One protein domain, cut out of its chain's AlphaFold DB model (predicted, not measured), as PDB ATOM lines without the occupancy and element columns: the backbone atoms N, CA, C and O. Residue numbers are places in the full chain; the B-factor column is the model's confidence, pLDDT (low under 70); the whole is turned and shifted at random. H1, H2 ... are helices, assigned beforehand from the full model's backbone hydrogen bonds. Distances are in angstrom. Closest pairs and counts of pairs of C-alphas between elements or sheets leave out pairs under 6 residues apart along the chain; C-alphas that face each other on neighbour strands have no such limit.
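Overview. This is residues 83 to 137 of the 137 residues of a protein of Alcaligenes xylosoxydans xylosoxydans (UniProt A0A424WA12). Two long helices, H2 and H3, form the two arms of an open U, joined at one end by residues 109 to 112, with a hollow between the arms. At the open end of the U, the short helix H1 folds back near the beginning of H2. The printed part has 55 residues with three named helices, H1, H2 and H3 in that order, and no named strand; its class is all helix. It is loose, with a radius of gyration of the C-alphas of 13.1 A, and flat, spanning 36 by 23 by 10 A.

Along the chain. H1 is residues 83 to 86, beginning with C-alpha 83 at (-3.838, 22.649, -24.246). H2 is residues 91 to 108 and measures 26.1 A from first to last C-alpha, ending with C-alpha 108 at (8.067, 25.729, -4.673). H3, the longest helix, is residues 113 to 134 and measures 30.1 A, ending with C-alpha 134 at (-9.323, 30.815, -28.486).

Arrangement. H1 and H2 are close but not clearly touching; their closest C-alphas, those of Met 83 and Ala 93, are 5.6 A apart. H2 and H3 are close but not clearly touching; their closest C-alphas, those of Trp 107 and Leu 116, are 7.3 A apart. These two run opposite ways at a shallow tilt of 17 degrees, with centres 15.4 A apart. H1 and H3 are apart. Every O i to N i+4 pair is within hydrogen-bond range in H2, and 17 of 18 are in H3; H1 is too short for such a pair.

Size, cuts and confidence. The two C-alphas farthest apart, those of Gly 89 and Ser 111, are 36.9 A apart. Residues 98 to 106, 109 to 115 and 118 to 126 stand free. The printed part has no cut and ends at Pro 137, the chain's last residue. The links H1 to H2 and H2 to H3 are tight. The mean pLDDT of the printed part is 78.0; residues 87 to 92 and 136 to 137 are under 70.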
ATOM      1  N   MET A  83      -4.719  23.432 -23.378       80.06
ATOM      2  CA  MET A  83      -3.838  22.649 -24.246       80.06
ATOM      3  C   MET A  83      -4.451  21.294 -24.624       80.06
ATOM      4  O   MET A  83      -4.326  20.874 -25.771       80.06
ATOM      5  N   ASP A  84      -5.159  20.645 -23.697       81.00
ATOM      6  CA  ASP A  84      -5.924  19.419 -23.949       81.00
ATOM      7  C   ASP A  84      -7.064  19.675 -24.950       81.00
ATOM      8  O   ASP A  84      -7.212  18.958 -25.939       81.00
ATOM      9  N   LYS A  85      -7.784  20.794 -24.778       77.94
ATOM     10  CA  LYS A  85      -8.806  21.279 -25.720       77.94
ATOM     11  C   LYS A  85      -8.254  21.601 -27.111       77.94
ATOM     12  O   LYS A  85      -8.935  21.344 -28.100       77.94
ATOM     13  N   LEU A  86      -7.051  22.169 -27.190       75.81
ATOM     14  CA  LEU A  86      -6.350  22.472 -28.444       75.81
ATOM     15  C   LEU A  86      -5.756  21.218 -29.113       75.81
ATOM     16  O   LEU A  86      -5.357  21.275 -30.278       75.81
ATOM     17  N   GLY A  87      -5.751  20.087 -28.404       61.16
ATOM     18  CA  GLY A  87      -5.475  18.754 -28.920       61.16
ATOM     19  C   GLY A  87      -4.002  18.339 -28.894       61.16
ATOM     20  O   GLY A  87      -3.085  19.125 -29.147       61.16
ATOM     21  N   SER A  88      -3.788  17.035 -28.694       57.81
ATOM     22  CA  SER A  88      -2.499  16.321 -28.625       57.81
ATOM     23  C   SER A  88      -1.609  16.425 -29.877       57.81
ATOM     24  O   SER A  88      -0.523  15.854 -29.906       57.81
ATOM     25  N   GLY A  89      -2.059  17.130 -30.919       58.06
ATOM     26  CA  GLY A  89      -1.282  17.432 -32.123       58.06
ATOM     27  C   GLY A  89      -0.400  18.679 -32.001       58.06
ATOM     28  O   GLY A  89       0.389  18.943 -32.905       58.06
ATOM     29  N   ASN A  90      -0.514  19.451 -30.911       65.25
ATOM     30  CA  ASN A  90       0.298  20.646 -30.693       65.25
ATOM     31  C   ASN A  90       1.591  20.311 -29.923       65.25
ATOM     32  O   ASN A  90       1.536  20.107 -28.708       65.25
ATOM     33  N   PRO A  91       2.777  20.327 -30.565       65.31
ATOM     34  CA  PRO A  91       4.049  20.079 -29.874       65.31
ATOM     35  C   PRO A  91       4.349  21.144 -28.806       65.31
ATOM     36  O   PRO A  91       5.117  20.905 -27.877       65.31
ATOM     37  N   ALA A  92       3.694  22.305 -28.901       69.25
ATOM     38  CA  ALA A  92       3.747  23.353 -27.895       69.25
ATOM     39  C   ALA A  92       3.184  22.893 -26.541       69.25
ATOM     40  O   ALA A  92       3.744  23.265 -25.519       69.25
ATOM     41  N   ALA A  93       2.143  22.054 -26.502       73.12
ATOM     42  CA  ALA A  93       1.530  21.606 -25.248       73.12
ATOM     43  C   ALA A  93       2.510  20.812 -24.371       73.12
ATOM     44  O   ALA A  93       2.560  21.016 -23.159       73.12
ATOM     45  N   ALA A  94       3.327  19.951 -24.986       76.81
ATOM     46  CA  ALA A  94       4.359  19.190 -24.287       76.81
ATOM     47  C   ALA A  94       5.471  20.106 -23.749       76.81
ATOM     48  O   ALA A  94       5.806  20.025 -22.569       76.81
ATOM     49  N   ALA A  95       5.969  21.035 -24.572       80.31
ATOM     50  CA  ALA A  95       6.984  22.007 -24.157       80.31
ATOM     51  C   ALA A  95       6.475  22.952 -23.050       80.31
ATOM     52  O   ALA A  95       7.198  23.270 -22.108       80.31
ATOM     53  N   ILE A  96       5.209  23.370 -23.132       80.88
ATOM     54  CA  ILE A  96       4.533  24.193 -22.125       80.88
ATOM     55  C   ILE A  96       4.375  23.399 -20.828       80.88
ATOM     56  O   ILE A  96       4.645  23.934 -19.759       80.88
ATOM     57  N   LYS A  97       4.007  22.116 -20.893       78.19
ATOM     58  CA  LYS A  97       3.908  21.254 -19.709       78.19
ATOM     59  C   LYS A  97       5.252  21.110 -18.993       78.19
ATOM     60  O   LYS A  97       5.290  21.241 -17.775       78.19
ATOM     61  N   GLU A  98       6.332  20.908 -19.743       84.88
ATOM     62  CA  GLU A  98       7.690  20.833 -19.193       84.88
ATOM     63  C   GLU A  98       8.122  22.168 -18.564       84.88
ATOM     64  O   GLU A  98       8.640  22.206 -17.448       84.88
ATOM     65  N   GLN A  99       7.827  23.289 -19.230       79.19
ATOM     66  CA  GLN A  99       8.075  24.625 -18.685       79.19
ATOM     67  C   GLN A  99       7.244  24.924 -17.433       79.19
ATOM     68  O   GLN A  99       7.760  25.548 -16.509       79.19
ATOM     69  N   LEU A 100       5.987  24.476 -17.362       81.12
ATOM     70  CA  LEU A 100       5.153  24.649 -16.170       81.12
ATOM     71  C   LEU A 100       5.629  23.784 -15.004       81.12
ATOM     72  O   LEU A 100       5.500  24.210 -13.859       81.12
ATOM     73  N   ASP A 101       6.177  22.601 -15.270       82.25
ATOM     74  CA  ASP A 101       6.749  21.746 -14.230       82.25
ATOM     75  C   ASP A 101       8.027  22.368 -13.643       82.25
ATOM     76  O   ASP A 101       8.132  22.556 -12.429       82.25
ATOM     77  N   ALA A 102       8.927  22.844 -14.509       83.94
ATOM     78  CA  ALA A 102      10.107  23.599 -14.093       83.94
ATOM     79  C   ALA A 102       9.737  24.897 -13.345       83.94
ATOM     80  O   ALA A 102      10.342  25.227 -12.321       83.94
ATOM     81  N   ALA A 103       8.708  25.616 -13.809       82.56
ATOM     82  CA  ALA A 103       8.202  26.813 -13.141       82.56
ATOM     83  C   ALA A 103       7.594  26.485 -11.771       82.56
ATOM     84  O   ALA A 103       7.875  27.185 -10.804       82.56
ATOM     85  N   ARG A 104       6.830  25.392 -11.647       80.56
ATOM     86  CA  ARG A 104       6.314  24.914 -10.356       80.56
ATOM     87  C   ARG A 104       7.434  24.534  -9.394       80.56
ATOM     88  O   ARG A 104       7.337  24.860  -8.212       80.56
ATOM     89  N   ALA A 105       8.499  23.900  -9.879       83.06
ATOM     90  CA  ALA A 105       9.668  23.589  -9.061       83.06
ATOM     91  C   ALA A 105      10.355  24.871  -8.555       83.06
ATOM     92  O   ALA A 105      10.679  24.974  -7.371       83.06
ATOM     93  N   GLN A 106      10.497  25.884  -9.417       79.19
ATOM     94  CA  GLN A 106      10.995  27.207  -9.026       79.19
ATOM     95  C   GLN A 106      10.073  27.903  -8.017       79.19
ATOM     96  O   GLN A 106      10.551  28.431  -7.020       79.19
ATOM     97  N   TRP A 107       8.760  27.866  -8.228       78.94
ATOM     98  CA  TRP A 107       7.747  28.434  -7.335       78.94
ATOM     99  C   TRP A 107       7.708  27.767  -5.968       78.94
ATOM    100  O   TRP A 107       7.502  28.439  -4.961       78.94
ATOM    101  N   GLY A 108       7.949  26.459  -5.923       77.94
ATOM    102  CA  GLY A 108       8.067  25.729  -4.673       77.94
ATOM    103  C   GLY A 108       9.302  26.118  -3.856       77.94
ATOM    104  O   GLY A 108       9.290  25.946  -2.639       77.94
ATOM    105  N   ALA A 109      10.330  26.671  -4.508       80.00
ATOM    106  CA  ALA A 109      11.523  27.222  -3.868       80.00
ATOM    107  C   ALA A 109      11.378  28.709  -3.480       80.00
ATOM    108  O   ALA A 109      12.252  29.247  -2.800       80.00
ATOM    109  N   VAL A 110      10.293  29.381  -3.887       79.31
ATOM    110  CA  VAL A 110      10.020  30.777  -3.516       79.31
ATOM    111  C   VAL A 110       9.380  30.828  -2.129       79.31
ATOM    112  O   VAL A 110       8.303  30.279  -1.890       79.31
ATOM    113  N   SER A 111      10.031  31.546  -1.215       76.50
ATOM    114  CA  SER A 111       9.535  31.765   0.150       76.50
ATOM    115  C   SER A 111       8.302  32.679   0.191       76.50
ATOM    116  O   SER A 111       7.412  32.493   1.019       76.50
ATOM    117  N   ASP A 112       8.211  33.637  -0.736       82.19
ATOM    118  CA  ASP A 112       7.146  34.646  -0.818       82.19
ATOM    119  C   ASP A 112       5.912  34.157  -1.586       82.19
ATOM    120  O   ASP A 112       5.596  34.567  -2.709       82.19
ATOM    121  N   LYS A 113       5.163  33.255  -0.953       75.88
ATOM    122  CA  LYS A 113       3.984  32.634  -1.579       75.88
ATOM    123  C   LYS A 113       2.831  33.601  -1.831       75.88
ATOM    124  O   LYS A 113       2.031  33.356  -2.728       75.88
ATOM    125  N   ALA A 114       2.749  34.697  -1.075       83.00
ATOM    126  CA  ALA A 114       1.739  35.735  -1.275       83.00
ATOM    127  C   ALA A 114       1.969  36.505  -2.586       83.00
ATOM    128  O   ALA A 114       1.036  36.710  -3.363       83.00
ATOM    129  N   GLN A 115       3.226  36.866  -2.865       81.50
ATOM    130  CA  GLN A 115       3.623  37.533  -4.105       81.50
ATOM    131  C   GLN A 115       3.401  36.601  -5.303       81.50
ATOM    132  O   GLN A 115       2.850  37.007  -6.328       81.50
ATOM    133  N   LEU A 116       3.721  35.319  -5.120       81.44
ATOM    134  CA  LEU A 116       3.507  34.284  -6.120       81.44
ATOM    135  C   LEU A 116       2.018  34.021  -6.412       81.44
ATOM    136  O   LEU A 116       1.630  33.870  -7.569       81.44
ATOM    137  N   ALA A 117       1.165  34.016  -5.386       83.19
ATOM    138  CA  ALA A 117      -0.280  33.882  -5.553       83.19
ATOM    139  C   ALA A 117      -0.877  35.070  -6.325       83.19
ATOM    140  O   ALA A 117      -1.686  34.860  -7.228       83.19
ATOM    141  N   ALA A 118      -0.443  36.303  -6.032       87.00
ATOM    142  CA  ALA A 118      -0.870  37.493  -6.772       87.00
ATOM    143  C   ALA A 118      -0.427  37.446  -8.246       87.00
ATOM    144  O   ALA A 118      -1.231  37.709  -9.141       87.00
ATOM    145  N   GLN A 119       0.819  37.034  -8.500       82.75
ATOM    146  CA  GLN A 119       1.365  36.846  -9.849       82.75
ATOM    147  C   GLN A 119       0.602  35.774 -10.638       82.75
ATOM    148  O   GLN A 119       0.174  36.017 -11.766       82.75
ATOM    149  N   CYS A 120       0.358  34.605 -10.042       85.50
ATOM    150  CA  CYS A 120      -0.409  33.551 -10.703       85.50
ATOM    151  C   CYS A 120      -1.866  33.936 -10.939       85.50
ATOM    152  O   CYS A 120      -2.422  33.558 -11.967       85.50
ATOM    153  N   LYS A 121      -2.478  34.732 -10.056       85.56
ATOM    154  CA  LYS A 121      -3.846  35.218 -10.253       85.56
ATOM    155  C   LYS A 121      -3.945  36.208 -11.410       85.56
ATOM    156  O   LYS A 121      -4.807  36.045 -12.266       85.56
ATOM    157  N   GLN A 122      -3.024  37.167 -11.490       86.38
ATOM    158  CA  GLN A 122      -2.939  38.099 -12.618       86.38
ATOM    159  C   GLN A 122      -2.669  37.363 -13.943       86.38
ATOM    160  O   GLN A 122      -3.299  37.644 -14.966       86.38
ATOM    161  N   SER A 123      -1.746  36.398 -13.921       80.75
ATOM    162  CA  SER A 123      -1.399  35.588 -15.091       80.75
ATOM    163  C   SER A 123      -2.571  34.700 -15.529       80.75
ATOM    164  O   SER A 123      -2.880  34.610 -16.716       80.75
ATOM    165  N   SER A 124      -3.302  34.129 -14.568       82.00
ATOM    166  CA  SER A 124      -4.529  33.361 -14.799       82.00
ATOM    167  C   SER A 124      -5.641  34.202 -15.394       82.00
ATOM    168  O   SER A 124      -6.298  33.739 -16.322       82.00
ATOM    169  N   ASP A 125      -5.829  35.433 -14.931       85.50
ATOM    170  CA  ASP A 125      -6.832  36.343 -15.487       85.50
ATOM    171  C   ASP A 125      -6.515  36.704 -16.949       85.50
ATOM    172  O   ASP A 125      -7.346  36.524 -17.840       85.50
ATOM    173  N   THR A 126      -5.255  37.056 -17.223       83.38
ATOM    174  CA  THR A 126      -4.769  37.374 -18.578       83.38
ATOM    175  C   THR A 126      -4.882  36.171 -19.519       83.38
ATOM    176  O   THR A 126      -5.311  36.296 -20.673       83.38
ATOM    177  N   PHE A 127      -4.519  34.983 -19.028       83.25
ATOM    178  CA  PHE A 127      -4.676  33.748 -19.781       83.25
ATOM    179  C   PHE A 127      -6.142  33.427 -20.004       83.25
ATOM    180  O   PHE A 127      -6.476  33.072 -21.116       83.25
ATOM    181  N   THR A 128      -7.026  33.619 -19.023       82.81
ATOM    182  CA  THR A 128      -8.473  33.387 -19.184       82.81
ATOM    183  C   THR A 128      -9.056  34.318 -20.247       82.81
ATOM    184  O   THR A 128      -9.792  33.861 -21.119       82.81
ATOM    185  N   GLN A 129      -8.678  35.602 -20.252       84.75
ATOM    186  CA  GLN A 129      -9.060  36.535 -21.319       84.75
ATOM    187  C   GLN A 129      -8.590  36.059 -22.700       84.75
ATOM    188  O   GLN A 129      -9.354  36.094 -23.664       84.75
ATOM    189  N   SER A 130      -7.343  35.595 -22.793       79.75
ATOM    190  CA  SER A 130      -6.739  35.134 -24.049       79.75
ATOM    191  C   SER A 130      -7.309  33.781 -24.506       79.75
ATOM    192  O   SER A 130      -7.577  33.569 -25.684       79.75
ATOM    193  N   ALA A 131      -7.541  32.876 -23.559       77.31
ATOM    194  CA  ALA A 131      -8.102  31.542 -23.720       77.31
ATOM    195  C   ALA A 131      -9.558  31.616 -24.178       77.31
ATOM    196  O   ALA A 131      -9.927  30.915 -25.117       77.31
ATOM    197  N   SER A 132     -10.339  32.543 -23.617       79.25
ATOM    198  CA  SER A 132     -11.727  32.792 -24.021       79.25
ATOM    199  C   SER A 132     -11.835  33.165 -25.504       79.25
ATOM    200  O   SER A 132     -12.764  32.734 -26.181       79.25
ATOM    201  N   GLN A 133     -10.857  33.906 -26.042       77.25
ATOM    202  CA  GLN A 133     -10.791  34.248 -27.473       77.25
ATOM    203  C   GLN A 133     -10.423  33.045 -28.357       77.25
ATOM    204  O   GLN A 133     -10.762  33.019 -29.538       77.25
ATOM    205  N   MET A 134      -9.744  32.041 -27.795       70.38
ATOM    206  CA  MET A 134      -9.323  30.815 -28.486       70.38
ATOM    207  C   MET A 134     -10.243  29.611 -28.216       70.38
ATOM    208  O   MET A 134      -9.971  28.517 -28.707       70.38
ATOM    209  N   GLY A 135     -11.334  29.790 -27.458       70.44
ATOM    210  CA  GLY A 135     -12.297  28.727 -27.127       70.44
ATOM    211  C   GLY A 135     -11.874  27.799 -25.980       70.44
ATOM    212  O   GLY A 135     -12.439  26.715 -25.815       70.44
ATOM    213  N   CYS A 136     -10.888  28.213 -25.190       68.62
ATOM    214  CA  CYS A 136     -10.453  27.547 -23.969       68.62
ATOM    215  C   CYS A 136     -11.115  28.174 -22.720       68.62
ATOM    216  O   CYS A 136     -11.379  29.377 -22.737       68.62
ATOM    217  N   PRO A 137     -11.384  27.386 -21.657       59.81
ATOM    218  CA  PRO A 137     -11.981  27.878 -20.410       59.81
ATOM    219  C   PRO A 137     -11.047  28.780 -19.585       59.81
ATOM    220  O   PRO A 137      -9.808  28.681 -19.745       59.81
TER     221      PRO A 137